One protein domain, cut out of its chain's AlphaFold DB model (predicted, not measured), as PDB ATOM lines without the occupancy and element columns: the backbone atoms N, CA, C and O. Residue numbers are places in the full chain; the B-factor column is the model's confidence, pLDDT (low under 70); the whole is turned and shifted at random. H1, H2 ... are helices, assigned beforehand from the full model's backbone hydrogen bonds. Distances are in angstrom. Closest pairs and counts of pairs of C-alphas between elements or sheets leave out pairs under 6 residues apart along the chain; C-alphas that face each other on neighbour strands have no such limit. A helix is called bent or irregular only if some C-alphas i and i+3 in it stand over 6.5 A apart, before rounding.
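This is residues 569 to 664 of the 1104 residues of the protein "Non-specific serine/threonine protein kinase" of Methyloprofundus sp (UniProt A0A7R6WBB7). Two blocks of helices stand end to end: the hairpin H1-H2, with short H3 near one end, and an up-and-down bundle, H4, H5 and H6, each running against the one before. The 96 printed residues hold six named helices, H1 to H6 in chain order, and no named strand: all helix. The whole is only just compact, close to loose, radius of gyration of the C-alphas 14.6 A, spanning 44 by 27 by 16 A.

H2, residues 587 to 604, touches H1, residues 569 to 581, closest C-alphas Tyr 576 and Ala 597, 5.8 A, a shallow tilt of 15 degrees, opposite ways. Residues 587 to 591 alone of H2 touch the hub H5, residues 633 to 643, closest C-alphas Ile 588 and Leu 639, 6.7 A. H5 touches H4, residues 617 to 629, closest C-alphas Ala 636 and Ile 624, 4.9 A, and H6, residues 651 to 664, closest C-alphas Leu 633 and Leu 661, 7.0 A. O i to N i+4 pairs are within hydrogen-bond range throughout H1 and H5, and for 12 of 14 in H2, 8 of 9 in H4 and 9 of 10 in H6; H3, residues 607 to 610, is too short.

H2, 25.4 A long, is irregular: C-alphas 589 and 592 are 7.2 A apart. H1 begins at C-alpha 569 (209.328, 150.873, 237.690); H6 ends at C-alpha 664 (244.513, 137.240, 213.975).

The printed part has no cut; pLDDT is under 70 at residues 583 to 586, 605 to 615 and 644 to 651.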
ATOM      1  N   LEU A 569     208.270 151.879 237.572       81.06
ATOM      2  CA  LEU A 569     209.328 150.873 237.690       81.06
ATOM      3  C   LEU A 569     208.935 149.533 237.048       81.06
ATOM      4  O   LEU A 569     209.709 148.971 236.277       81.06
ATOM      5  N   THR A 570     207.716 149.051 237.307       80.94
ATOM      6  CA  THR A 570     207.218 147.798 236.711       80.94
ATOM      7  C   THR A 570     207.126 147.880 235.185       80.94
ATOM      8  O   THR A 570     207.426 146.908 234.497       80.94
ATOM      9  N   THR A 571     206.746 149.041 234.649       82.50
ATOM     10  CA  THR A 571     206.624 149.252 233.198       82.50
ATOM     11  C   THR A 571     207.993 149.184 232.510       82.50
ATOM     12  O   THR A 571     208.158 148.458 231.535       82.50
ATOM     13  N   LEU A 572     209.007 149.851 233.073       79.81
ATOM     14  CA  LEU A 572     210.372 149.856 232.526       79.81
ATOM     15  C   LEU A 572     211.022 148.462 232.523       79.81
ATOM     16  O   LEU A 572     211.735 148.108 231.586       79.81
ATOM     17  N   GLN A 573     210.751 147.641 233.541       78.81
ATOM     18  CA  GLN A 573     211.246 146.260 233.587       78.81
ATOM     19  C   GLN A 573     210.652 145.386 232.470       78.81
ATOM     20  O   GLN A 573     211.347 144.528 231.927       78.81
ATOM     21  N   GLN A 574     209.387 145.602 232.095       78.19
ATOM     22  CA  GLN A 574     208.751 144.885 230.983       78.19
ATOM     23  C   GLN A 574     209.295 145.333 229.620       78.19
ATOM     24  O   GLN A 574     209.526 144.489 228.754       78.19
ATOM     25  N   GLU A 575     209.552 146.632 229.450       78.19
ATOM     26  CA  GLU A 575     210.164 147.195 228.237       78.19
ATOM     27  C   GLU A 575     211.577 146.617 228.001       78.19
ATOM     28  O   GLU A 575     211.891 146.184 226.892       78.19
ATOM     29  N   TYR A 576     212.397 146.499 229.054       78.00
ATOM     30  CA  TYR A 576     213.742 145.905 228.973       78.00
ATOM     31  C   TYR A 576     213.716 144.434 228.512       78.00
ATOM     32  O   TYR A 576     214.489 144.021 227.648       78.00
ATOM     33  N   GLN A 577     212.789 143.638 229.057       74.44
ATOM     34  CA  GLN A 577     212.628 142.218 228.711       74.44
ATOM     35  C   GLN A 577     212.208 142.007 227.255       74.44
ATOM     36  O   GLN A 577     212.686 141.080 226.600       74.44
ATOM     37  N   GLN A 578     211.328 142.864 226.734       75.50
ATOM     38  CA  GLN A 578     210.908 142.789 225.337       75.50
ATOM     39  C   GLN A 578     212.065 143.070 224.373       75.50
ATOM     40  O   GLN A 578     212.194 142.351 223.386       75.50
ATOM     41  N   CYS A 579     212.935 144.038 224.681       74.56
ATOM     42  CA  CYS A 579     214.106 144.325 223.846       74.56
ATOM     43  C   CYS A 579     215.121 143.164 223.821       74.56
ATOM     44  O   CYS A 579     215.677 142.874 222.768       74.56
ATOM     45  N   LEU A 580     215.335 142.441 224.929       72.94
ATOM     46  CA  LEU A 580     216.258 141.290 224.947       72.94
ATOM     47  C   LEU A 580     215.737 140.049 224.210       72.94
ATOM     48  O   LEU A 580     216.531 139.265 223.683       72.94
ATOM     49  N   ALA A 581     214.421 139.835 224.202       70.06
ATOM     50  CA  ALA A 581     213.812 138.629 223.646       70.06
ATOM     51  C   ALA A 581     213.803 138.591 222.104       70.06
ATOM     52  O   ALA A 581     213.554 137.528 221.524       70.06
ATOM     53  N   ASP A 582     214.085 139.711 221.432       71.19
ATOM     54  CA  ASP A 582     214.148 139.767 219.975       71.19
ATOM     55  C   ASP A 582     215.456 139.144 219.450       71.19
ATOM     56  O   ASP A 582     216.548 139.716 219.517       71.19
ATOM     57  N   LYS A 583     215.346 137.915 218.936       64.56
ATOM     58  CA  LYS A 583     216.458 137.178 218.312       64.56
ATOM     59  C   LYS A 583     216.676 137.535 216.839       64.56
ATOM     60  O   LYS A 583     217.610 137.014 216.241       64.56
ATOM     61  N   SER A 584     215.803 138.347 216.238       60.34
ATOM     62  CA  SER A 584     215.879 138.695 214.814       60.34
ATOM     63  C   SER A 584     216.806 139.879 214.523       60.34
ATOM     64  O   SER A 584     217.274 140.013 213.394       60.34
ATOM     65  N   GLN A 585     217.106 140.691 215.538       64.25
ATOM     66  CA  GLN A 585     218.003 141.846 215.461       64.25
ATOM     67  C   GLN A 585     219.352 141.545 216.121       64.25
ATOM     68  O   GLN A 585     219.409 140.807 217.111       64.25
ATOM     69  N   ASN A 586     220.437 142.107 215.578       68.81
ATOM     70  CA  ASN A 586     221.782 141.981 216.150       68.81
ATOM     71  C   ASN A 586     221.872 142.784 217.465       68.81
ATOM     72  O   ASN A 586     221.237 143.829 217.613       68.81
ATOM     73  N   LEU A 587     222.676 142.310 218.420       70.50
ATOM     74  CA  LEU A 587     222.916 142.968 219.707       70.50
ATOM     75  C   LEU A 587     223.297 144.456 219.599       70.50
ATOM     76  O   LEU A 587     222.903 145.239 220.460       70.50
ATOM     77  N   ILE A 588     224.012 144.865 218.545       70.38
ATOM     78  CA  ILE A 588     224.380 146.275 218.318       70.38
ATOM     79  C   ILE A 588     223.133 147.154 218.131       70.38
ATOM     80  O   ILE A 588     223.068 148.262 218.660       70.38
ATOM     81  N   GLU A 589     222.119 146.661 217.420       72.00
ATOM     82  CA  GLU A 589     220.891 147.415 217.136       72.00
ATOM     83  C   GLU A 589     219.996 147.537 218.376       72.00
ATOM     84  O   GLU A 589     219.320 148.548 218.568       72.00
ATOM     85  N   LEU A 590     220.040 146.534 219.256       73.38
ATOM     86  CA  LEU A 590     219.281 146.504 220.509       73.38
ATOM     87  C   LEU A 590     219.938 147.337 221.624       73.38
ATOM     88  O   LEU A 590     219.270 147.717 222.590       73.38
ATOM     89  N   PHE A 591     221.227 147.660 221.485       70.94
ATOM     90  CA  PHE A 591     222.051 148.294 222.513       70.94
ATOM     91  C   PHE A 591     221.468 149.607 223.093       70.94
ATOM     92  O   PHE A 591     221.388 149.722 224.322       70.94
ATOM     93  N   PRO A 592     220.965 150.569 222.288       74.00
ATOM     94  CA  PRO A 592     220.391 151.806 222.824       74.00
ATOM     95  C   PRO A 592     219.135 151.573 223.673       74.00
ATOM     96  O   PRO A 592     218.957 152.241 224.693       74.00
ATOM     97  N   CYS A 593     218.284 150.609 223.288       76.19
ATOM     98  CA  CYS A 593     217.088 150.265 224.062       76.19
ATOM     99  C   CYS A 593     217.476 149.725 225.444       76.19
ATOM    100  O   CYS A 593     216.949 150.167 226.467       76.19
ATOM    101  N   LEU A 594     218.431 148.792 225.472       74.38
ATOM    102  CA  LEU A 594     218.879 148.126 226.694       74.38
ATOM    103  C   LEU A 594     219.535 149.118 227.663       74.38
ATOM    104  O   LEU A 594     219.174 149.158 228.841       74.38
ATOM    105  N   GLN A 595     220.420 149.981 227.160       72.19
ATOM    106  CA  GLN A 595     221.101 150.988 227.972       72.19
ATOM    107  C   GLN A 595     220.125 152.025 228.556       72.19
ATOM    108  O   GLN A 595     220.216 152.385 229.731       72.19
ATOM    109  N   GLN A 596     219.169 152.500 227.751       74.19
ATOM    110  CA  GLN A 596     218.204 153.510 228.183       74.19
ATOM    111  C   GLN A 596     217.267 152.977 229.273       74.19
ATOM    112  O   GLN A 596     217.025 153.661 230.271       74.19
ATOM    113  N   ALA A 597     216.754 151.758 229.103       72.50
ATOM    114  CA  ALA A 597     215.882 151.141 230.089       72.50
ATOM    115  C   ALA A 597     216.631 150.848 231.404       72.50
ATOM    116  O   ALA A 597     216.101 151.145 232.477       72.50
ATOM    117  N   GLN A 598     217.884 150.382 231.348       72.25
ATOM    118  CA  GLN A 598     218.709 150.157 232.541       72.25
ATOM    119  C   GLN A 598     218.964 151.451 233.334       72.25
ATOM    120  O   GLN A 598     218.708 151.493 234.538       72.25
ATOM    121  N   ALA A 599     219.374 152.537 232.667       72.00
ATOM    122  CA  ALA A 599     219.642 153.819 233.326       72.00
ATOM    123  C   ALA A 599     218.397 154.413 234.019       72.00
ATOM    124  O   ALA A 599     218.488 155.018 235.092       72.00
ATOM    125  N   LEU A 600     217.212 154.241 233.424       73.06
ATOM    126  CA  LEU A 600     215.952 154.694 234.022       73.06
ATOM    127  C   LEU A 600     215.548 153.844 235.234       73.06
ATOM    128  O   LEU A 600     215.043 154.389 236.217       73.06
ATOM    129  N   ILE A 601     215.805 152.534 235.197       74.62
ATOM    130  CA  ILE A 601     215.572 151.633 236.331       74.62
ATOM    131  C   ILE A 601     216.486 152.005 237.506       74.62
ATOM    132  O   ILE A 601     215.988 152.162 238.621       74.62
ATOM    133  N   GLU A 602     217.782 152.236 237.271       70.94
ATOM    134  CA  GLU A 602     218.750 152.641 238.309       70.94
ATOM    135  C   GLU A 602     218.367 153.948 239.016       70.94
ATOM    136  O   GLU A 602     218.575 154.101 240.218       70.94
ATOM    137  N   LYS A 603     217.759 154.889 238.287       72.06
ATOM    138  CA  LYS A 603     217.319 156.179 238.836       72.06
ATOM    139  C   LYS A 603     216.090 156.062 239.751       72.06
ATOM    140  O   LYS A 603     215.886 156.913 240.617       72.06
ATOM    141  N   ILE A 604     215.249 155.047 239.542       73.31
ATOM    142  CA  ILE A 604     213.950 154.895 240.219       73.31
ATOM    143  C   ILE A 604     214.005 153.833 241.333       73.31
ATOM    144  O   ILE A 604     213.336 153.990 242.363       73.31
ATOM    145  N   ALA A 605     214.777 152.762 241.145       66.56
ATOM    146  CA  ALA A 605     214.753 151.561 241.975       66.56
ATOM    147  C   ALA A 605     215.819 151.535 243.086       66.56
ATOM    148  O   ALA A 605     216.796 152.277 243.066       66.56
ATOM    149  N   THR A 606     215.637 150.653 244.070       61.94
ATOM    150  CA  THR A 606     216.678 150.286 245.046       61.94
ATOM    151  C   THR A 606     217.541 149.138 244.507       61.94
ATOM    152  O   THR A 606     217.112 148.392 243.629       61.94
ATOM    153  N   ALA A 607     218.752 148.965 245.051       53.81
ATOM    154  CA  ALA A 607     219.744 147.985 244.583       53.81
ATOM    155  C   ALA A 607     219.232 146.527 244.490       53.81
ATOM    156  O   ALA A 607     219.701 145.769 243.648       53.81
ATOM    157  N   GLU A 608     218.243 146.137 245.300       53.72
ATOM    158  CA  GLU A 608     217.620 144.802 245.260       53.72
ATOM    159  C   GLU A 608     216.758 144.542 244.010       53.72
ATOM    160  O   GLU A 608     216.521 143.389 243.671       53.72
ATOM    161  N   ALA A 609     216.299 145.577 243.298       57.22
ATOM    162  CA  ALA A 609     215.493 145.409 242.085       57.22
ATOM    163  C   ALA A 609     216.340 145.132 240.823       57.22
ATOM    164  O   ALA A 609     215.817 144.602 239.841       57.22
ATOM    165  N   LEU A 610     217.636 145.470 240.849       57.00
ATOM    166  CA  LEU A 610     218.574 145.339 239.723       57.00
ATOM    167  C   LEU A 610     219.118 143.914 239.530       57.00
ATOM    168  O   LEU A 610     219.434 143.531 238.411       57.00
ATOM    169  N   SER A 611     219.162 143.095 240.583       55.69
ATOM    170  CA  SER A 611     219.698 141.721 240.547       55.69
ATOM    171  C   SER A 611     218.789 140.690 239.855       55.69
ATOM    172  O   SER A 611     219.107 139.504 239.834       55.69
ATOM    173  N   SER A 612     217.655 141.123 239.294       56.12
ATOM    174  CA  SER A 612     216.642 140.266 238.658       56.12
ATOM    175  C   SER A 612     216.603 140.359 237.122       56.12
ATOM    176  O   SER A 612     215.684 139.825 236.497       56.12
ATOM    177  N   LEU A 613     217.586 141.021 236.497       59.50
ATOM    178  CA  LEU A 613     217.704 141.143 235.035       59.50
ATOM    179  C   LEU A 613     218.356 139.874 234.409       59.50
ATOM    180  O   LEU A 613     219.256 139.299 235.016       59.50
ATOM    181  N   PRO A 614     217.900 139.384 233.235       59.25
ATOM    182  CA  PRO A 614     218.334 138.113 232.628       59.25
ATOM    183  C   PRO A 614     219.677 138.177 231.859       59.25
ATOM    184  O   PRO A 614     220.148 139.246 231.488       59.25
ATOM    185  N   ASN A 615     220.265 136.995 231.604       64.19
ATOM    186  CA  ASN A 615     221.683 136.744 231.274       64.19
ATOM    187  C   ASN A 615     222.113 137.150 229.834       64.19
ATOM    188  O   ASN A 615     222.115 136.331 228.916       64.19
ATOM    189  N   ILE A 616     222.472 138.422 229.627       70.81
ATOM    190  CA  ILE A 616     222.888 139.029 228.339       70.81
ATOM    191  C   ILE A 616     224.239 138.514 227.792       70.81
ATOM    192  O   ILE A 616     224.479 138.499 226.583       70.81
ATOM    193  N   THR A 617     225.095 138.039 228.686       71.00
ATOM    194  CA  THR A 617     226.440 137.501 228.459       71.00
ATOM    195  C   THR A 617     226.540 136.457 227.367       71.00
ATOM    196  O   THR A 617     227.411 136.509 226.497       71.00
ATOM    197  N   GLU A 618     225.670 135.454 227.451       74.56
ATOM    198  CA  GLU A 618     225.803 134.223 226.678       74.56
ATOM    199  C   GLU A 618     225.633 134.506 225.181       74.56
ATOM    200  O   GLU A 618     226.263 133.871 224.336       74.56
ATOM    201  N   ARG A 619     224.847 135.540 224.854       77.56
ATOM    202  CA  ARG A 619     224.612 135.983 223.481       77.56
ATOM    203  C   ARG A 619     225.812 136.734 222.894       77.56
ATOM    204  O   ARG A 619     226.187 136.449 221.760       77.56
ATOM    205  N   TYR A 620     226.454 137.623 223.660       78.62
ATOM    206  CA  TYR A 620     227.651 138.345 223.199       78.62
ATOM    207  C   TYR A 620     228.811 137.392 222.893       78.62
ATOM    208  O   TYR A 620     229.443 137.513 221.843       78.62
ATOM    209  N   HIS A 621     229.069 136.412 223.765       80.88
ATOM    210  CA  HIS A 621     230.158 135.451 223.568       80.88
ATOM    211  C   HIS A 621     230.046 134.687 222.236       80.88
ATOM    212  O   HIS A 621     231.034 134.550 221.512       80.88
ATOM    213  N   GLN A 622     228.843 134.209 221.905       80.38
ATOM    214  CA  GLN A 622     228.606 133.423 220.696       80.38
ATOM    215  C   GLN A 622     228.817 134.255 219.419       80.38
ATOM    216  O   GLN A 622     229.570 133.840 218.540       80.38
ATOM    217  N   GLU A 623     228.215 135.446 219.338       82.44
ATOM    218  CA  GLU A 623     228.278 136.287 218.132       82.44
ATOM    219  C   GLU A 623     229.709 136.797 217.845       82.44
ATOM    220  O   GLU A 623     230.124 136.870 216.687       82.44
ATOM    221  N   ILE A 624     230.509 137.072 218.884       82.81
ATOM    222  CA  ILE A 624     231.915 137.492 218.733       82.81
ATOM    223  C   ILE A 624     232.793 136.344 218.206       82.81
ATOM    224  O   ILE A 624     233.638 136.554 217.334       82.81
ATOM    225  N   SER A 625     232.615 135.126 218.728       80.81
ATOM    226  CA  SER A 625     233.419 133.963 218.325       80.81
ATOM    227  C   SER A 625     233.192 133.582 216.855       80.81
ATOM    228  O   SER A 625     234.148 133.302 216.117       80.81
ATOM    229  N   ASP A 626     231.937 133.650 216.407       82.81
ATOM    230  CA  ASP A 626     231.564 133.377 215.020       82.81
ATOM    231  C   ASP A 626     232.189 134.414 214.068       82.81
ATOM    232  O   ASP A 626     232.803 134.030 213.068       82.81
ATOM    233  N   ALA A 627     232.156 135.707 214.426       81.44
ATOM    234  CA  ALA A 627     232.756 136.794 213.644       81.44
ATOM    235  C   ALA A 627     234.282 136.643 213.460       81.44
ATOM    236  O   ALA A 627     234.799 136.831 212.355       81.44
ATOM    237  N   ILE A 628     235.014 136.234 214.506       82.38
ATOM    238  CA  ILE A 628     236.466 135.977 214.420       82.38
ATOM    239  C   ILE A 628     236.762 134.825 213.450       82.38
ATOM    240  O   ILE A 628     237.698 134.903 212.651       82.38
ATOM    241  N   THR A 629     235.958 133.760 213.486       82.69
ATOM    242  CA  THR A 629     236.178 132.548 212.680       82.69
ATOM    243  C   THR A 629     235.995 132.802 211.183       82.69
ATOM    244  O   THR A 629     236.771 132.302 210.368       82.69
ATOM    245  N   ILE A 630     235.003 133.614 210.814       81.19
ATOM    246  CA  ILE A 630     234.740 134.001 209.418       81.19
ATOM    247  C   ILE A 630     235.567 135.211 208.953       81.19
ATOM    248  O   ILE A 630     235.418 135.638 207.810       81.19
ATOM    249  N   LYS A 631     236.469 135.720 209.806       74.06
ATOM    250  CA  LYS A 631     237.358 136.869 209.556       74.06
ATOM    251  C   LYS A 631     236.647 138.221 209.402       74.06
ATOM    252  O   LYS A 631     237.193 139.142 208.799       74.06
ATOM    253  N   GLU A 632     235.470 138.389 209.998       82.38
ATOM    254  CA  GLU A 632     234.804 139.694 210.124       82.38
ATOM    255  C   GLU A 632     235.292 140.416 211.391       82.38
ATOM    256  O   GLU A 632     234.565 140.625 212.363       82.38
ATOM    257  N   LEU A 633     236.576 140.786 211.390       81.81
ATOM    258  CA  LEU A 633     237.280 141.272 212.583       81.81
ATOM    259  C   LEU A 633     236.717 142.611 213.102       81.81
ATOM    260  O   LEU A 633     236.643 142.811 214.310       81.81
ATOM    261  N   SER A 634     236.227 143.484 212.213       79.50
ATOM    262  CA  SER A 634     235.579 144.749 212.597       79.50
ATOM    263  C   SER A 634     234.279 144.546 213.375       79.50
ATOM    264  O   SER A 634     233.992 145.295 214.306       79.50
ATOM    265  N   LEU A 635     233.500 143.529 213.006       80.44
ATOM    266  CA  LEU A 635     232.245 143.207 213.676       80.44
ATOM    267  C   LEU A 635     232.517 142.659 215.085       80.44
ATOM    268  O   LEU A 635     231.849 143.047 216.041       80.44
ATOM    269  N   ALA A 636     233.543 141.815 215.226       80.31
ATOM    270  CA  ALA A 636     233.985 141.310 216.524       80.31
ATOM    271  C   ALA A 636     234.457 142.441 217.464       80.31
ATOM    272  O   ALA A 636     234.088 142.445 218.639       80.31
ATOM    273  N   GLU A 637     235.220 143.421 216.960       82.38
ATOM    274  CA  GLU A 637     235.653 144.604 217.730       82.38
ATOM    275  C   GLU A 637     234.464 145.435 218.231       82.38
ATOM    276  O   GLU A 637     234.417 145.818 219.402       82.38
ATOM    277  N   GLU A 638     233.485 145.683 217.360       80.69
ATOM    278  CA  GLU A 638     232.302 146.484 217.677       80.69
ATOM    279  C   GLU A 638     231.403 145.798 218.719       80.69
ATOM    280  O   GLU A 638     230.958 146.430 219.681       80.69
ATOM    281  N   LEU A 639     231.200 144.484 218.594       80.44
ATOM    282  CA  LEU A 639     230.458 143.684 219.570       80.44
ATOM    283  C   LEU A 639     231.141 143.672 220.948       80.44
ATOM    284  O   LEU A 639     230.475 143.873 221.965       80.44
ATOM    285  N   ILE A 640     232.468 143.498 220.998       79.62
ATOM    286  CA  ILE A 640     233.248 143.549 222.246       79.62
ATOM    287  C   ILE A 640     233.137 144.938 222.894       79.62
ATOM    288  O   ILE A 640     232.907 145.043 224.104       79.62
ATOM    289  N   ALA A 641     233.282 146.016 222.119       78.00
ATOM    290  CA  ALA A 641     233.205 147.384 222.631       78.00
ATOM    291  C   ALA A 641     231.835 147.697 223.250       78.00
ATOM    292  O   ALA A 641     231.770 148.264 224.341       78.00
ATOM    293  N   ASN A 642     230.750 147.260 222.608       72.69
ATOM    294  CA  ASN A 642     229.394 147.458 223.117       72.69
ATOM    295  C   ASN A 642     229.077 146.587 224.344       72.69
ATOM    296  O   ASN A 642     228.196 146.928 225.121       72.69
ATOM    297  N   TRP A 643     229.806 145.498 224.588       75.25
ATOM    298  CA  TRP A 643     229.626 144.706 225.810       75.25
ATOM    299  C   TRP A 643     230.215 145.398 227.064       75.25
ATOM    300  O   TRP A 643     229.671 145.252 228.157       75.25
ATOM    301  N   HIS A 644     231.287 146.206 226.934       62.66
ATOM    302  CA  HIS A 644     231.944 146.933 228.059       62.66
ATOM    303  C   HIS A 644     231.007 147.849 228.857       62.66
ATOM    304  O   HIS A 644     231.288 148.173 230.006       62.66
ATOM    305  N   SER A 645     229.927 148.316 228.249       60.38
ATOM    306  CA  SER A 645     229.049 149.357 228.788       60.38
ATOM    307  C   SER A 645     227.849 148.821 229.574       60.38
ATOM    308  O   SER A 645     227.102 149.632 230.120       60.38
ATOM    309  N   LEU A 646     227.663 147.495 229.647       61.12
ATOM    310  CA  LEU A 646     226.488 146.870 230.269       61.12
ATOM    311  C   LEU A 646     226.794 146.063 231.546       61.12
ATOM    312  O   LEU A 646     225.964 146.092 232.451       61.12
ATOM    313  N   ASP A 647     227.952 145.391 231.671       61.38
ATOM    314  CA  ASP A 647     228.293 144.614 232.884       61.38
ATOM    315  C   ASP A 647     229.815 144.458 233.126       61.38
ATOM    316  O   ASP A 647     230.595 144.239 232.200       61.38
ATOM    317  N   ASN A 648     230.235 144.527 234.395       56.84
ATOM    318  CA  ASN A 648     231.612 144.311 234.862       56.84
ATOM    319  C   ASN A 648     231.859 142.892 235.420       56.84
ATOM    320  O   ASN A 648     232.995 142.570 235.772       56.84
ATOM    321  N   ALA A 649     230.834 142.043 235.551       56.44
ATOM    322  CA  ALA A 649     230.932 140.779 236.288       56.44
ATOM    323  C   ALA A 649     231.706 139.640 235.574       56.44
ATOM    324  O   ALA A 649     232.016 138.636 236.214       56.44
ATOM    325  N   GLU A 650     232.079 139.774 234.292       67.44
ATOM    326  CA  GLU A 650     232.561 138.643 233.462       67.44
ATOM    327  C   GLU A 650     233.792 138.950 232.592       67.44
ATOM    328  O   GLU A 650     233.945 138.530 231.443       67.44
ATOM    329  N   ILE A 651     234.736 139.667 233.190       67.12
ATOM    330  CA  ILE A 651     235.967 140.163 232.558       67.12
ATOM    331  C   ILE A 651     236.829 139.046 231.926       67.12
ATOM    332  O   ILE A 651     237.527 139.281 230.940       67.12
ATOM    333  N   THR A 652     236.801 137.820 232.463       71.25
ATOM    334  CA  THR A 652     237.722 136.741 232.053       71.25
ATOM    335  C   THR A 652     237.416 136.152 230.674       71.25
ATOM    336  O   THR A 652     238.338 135.947 229.889       71.25
ATOM    337  N   VAL A 653     236.143 135.887 230.370       74.19
ATOM    338  CA  VAL A 653     235.717 135.289 229.088       74.19
ATOM    339  C   VAL A 653     235.965 136.265 227.937       74.19
ATOM    340  O   VAL A 653     236.503 135.919 226.888       74.19
ATOM    341  N   ARG A 654     235.660 137.532 228.193       75.56
ATOM    342  CA  ARG A 654     235.915 138.653 227.301       75.56
ATOM    343  C   ARG A 654     237.402 138.815 226.951       75.56
ATOM    344  O   ARG A 654     237.744 138.938 225.777       75.56
ATOM    345  N   ALA A 655     238.289 138.768 227.947       76.69
ATOM    346  CA  ALA A 655     239.728 138.941 227.737       76.69
ATOM    347  C   ALA A 655     240.338 137.864 226.813       76.69
ATOM    348  O   ALA A 655     241.273 138.145 226.062       76.69
ATOM    349  N   GLN A 656     239.802 136.638 226.834       80.62
ATOM    350  CA  GLN A 656     240.259 135.553 225.958       80.62
ATOM    351  C   GLN A 656     239.926 135.819 224.482       80.62
ATOM    352  O   GLN A 656     240.780 135.623 223.614       80.62
ATOM    353  N   LEU A 657     238.722 136.321 224.192       80.38
ATOM    354  CA  LEU A 657     238.306 136.676 222.831       80.38
ATOM    355  C   LEU A 657     239.074 137.895 222.293       80.38
ATOM    356  O   LEU A 657     239.497 137.890 221.137       80.38
ATOM    357  N   GLU A 658     239.340 138.893 223.143       81.25
ATOM    358  CA  GLU A 658     240.179 140.053 222.799       81.25
ATOM    359  C   GLU A 658     241.603 139.625 222.394       81.25
ATOM    360  O   GLU A 658     242.155 140.123 221.407       81.25
ATOM    361  N   GLN A 659     242.186 138.649 223.097       82.94
ATOM    362  CA  GLN A 659     243.508 138.114 222.769       82.94
ATOM    363  C   GLN A 659     243.523 137.372 221.419       82.94
ATOM    364  O   GLN A 659     244.457 137.543 220.630       82.94
ATOM    365  N   GLN A 660     242.500 136.562 221.135       81.81
ATOM    366  CA  GLN A 660     242.398 135.796 219.888       81.81
ATOM    367  C   GLN A 660     242.217 136.704 218.658       81.81
ATOM    368  O   GLN A 660     242.848 136.496 217.614       81.81
ATOM    369  N   LEU A 661     241.397 137.746 218.796       83.00
ATOM    370  CA  LEU A 661     241.195 138.777 217.783       83.00
ATOM    371  C   LEU A 661     242.492 139.549 217.497       83.00
ATOM    372  O   LEU A 661     242.883 139.697 216.338       83.00
ATOM    373  N   ALA A 662     243.222 139.955 218.542       80.00
ATOM    374  CA  ALA A 662     244.499 140.655 218.402       80.00
ATOM    375  C   ALA A 662     245.559 139.821 217.658       80.00
ATOM    376  O   ALA A 662     246.302 140.353 216.829       80.00
ATOM    377  N   TYR A 663     245.617 138.511 217.917       83.62
ATOM    378  CA  TYR A 663     246.548 137.605 217.238       83.62
ATOM    379  C   TYR A 663     246.248 137.496 215.732       83.62
ATOM    380  O   TYR A 663     247.154 137.606 214.904       83.62
ATOM    381  N   THR A 664     244.969 137.367 215.372       81.50
ATOM    382  CA  THR A 664     244.513 137.240 213.975       81.50
ATOM    383  C   THR A 664     244.719 138.538 213.189       81.50
ATOM    384  O   THR A 664     245.316 138.518 212.110       81.50
TER     385      THR A 664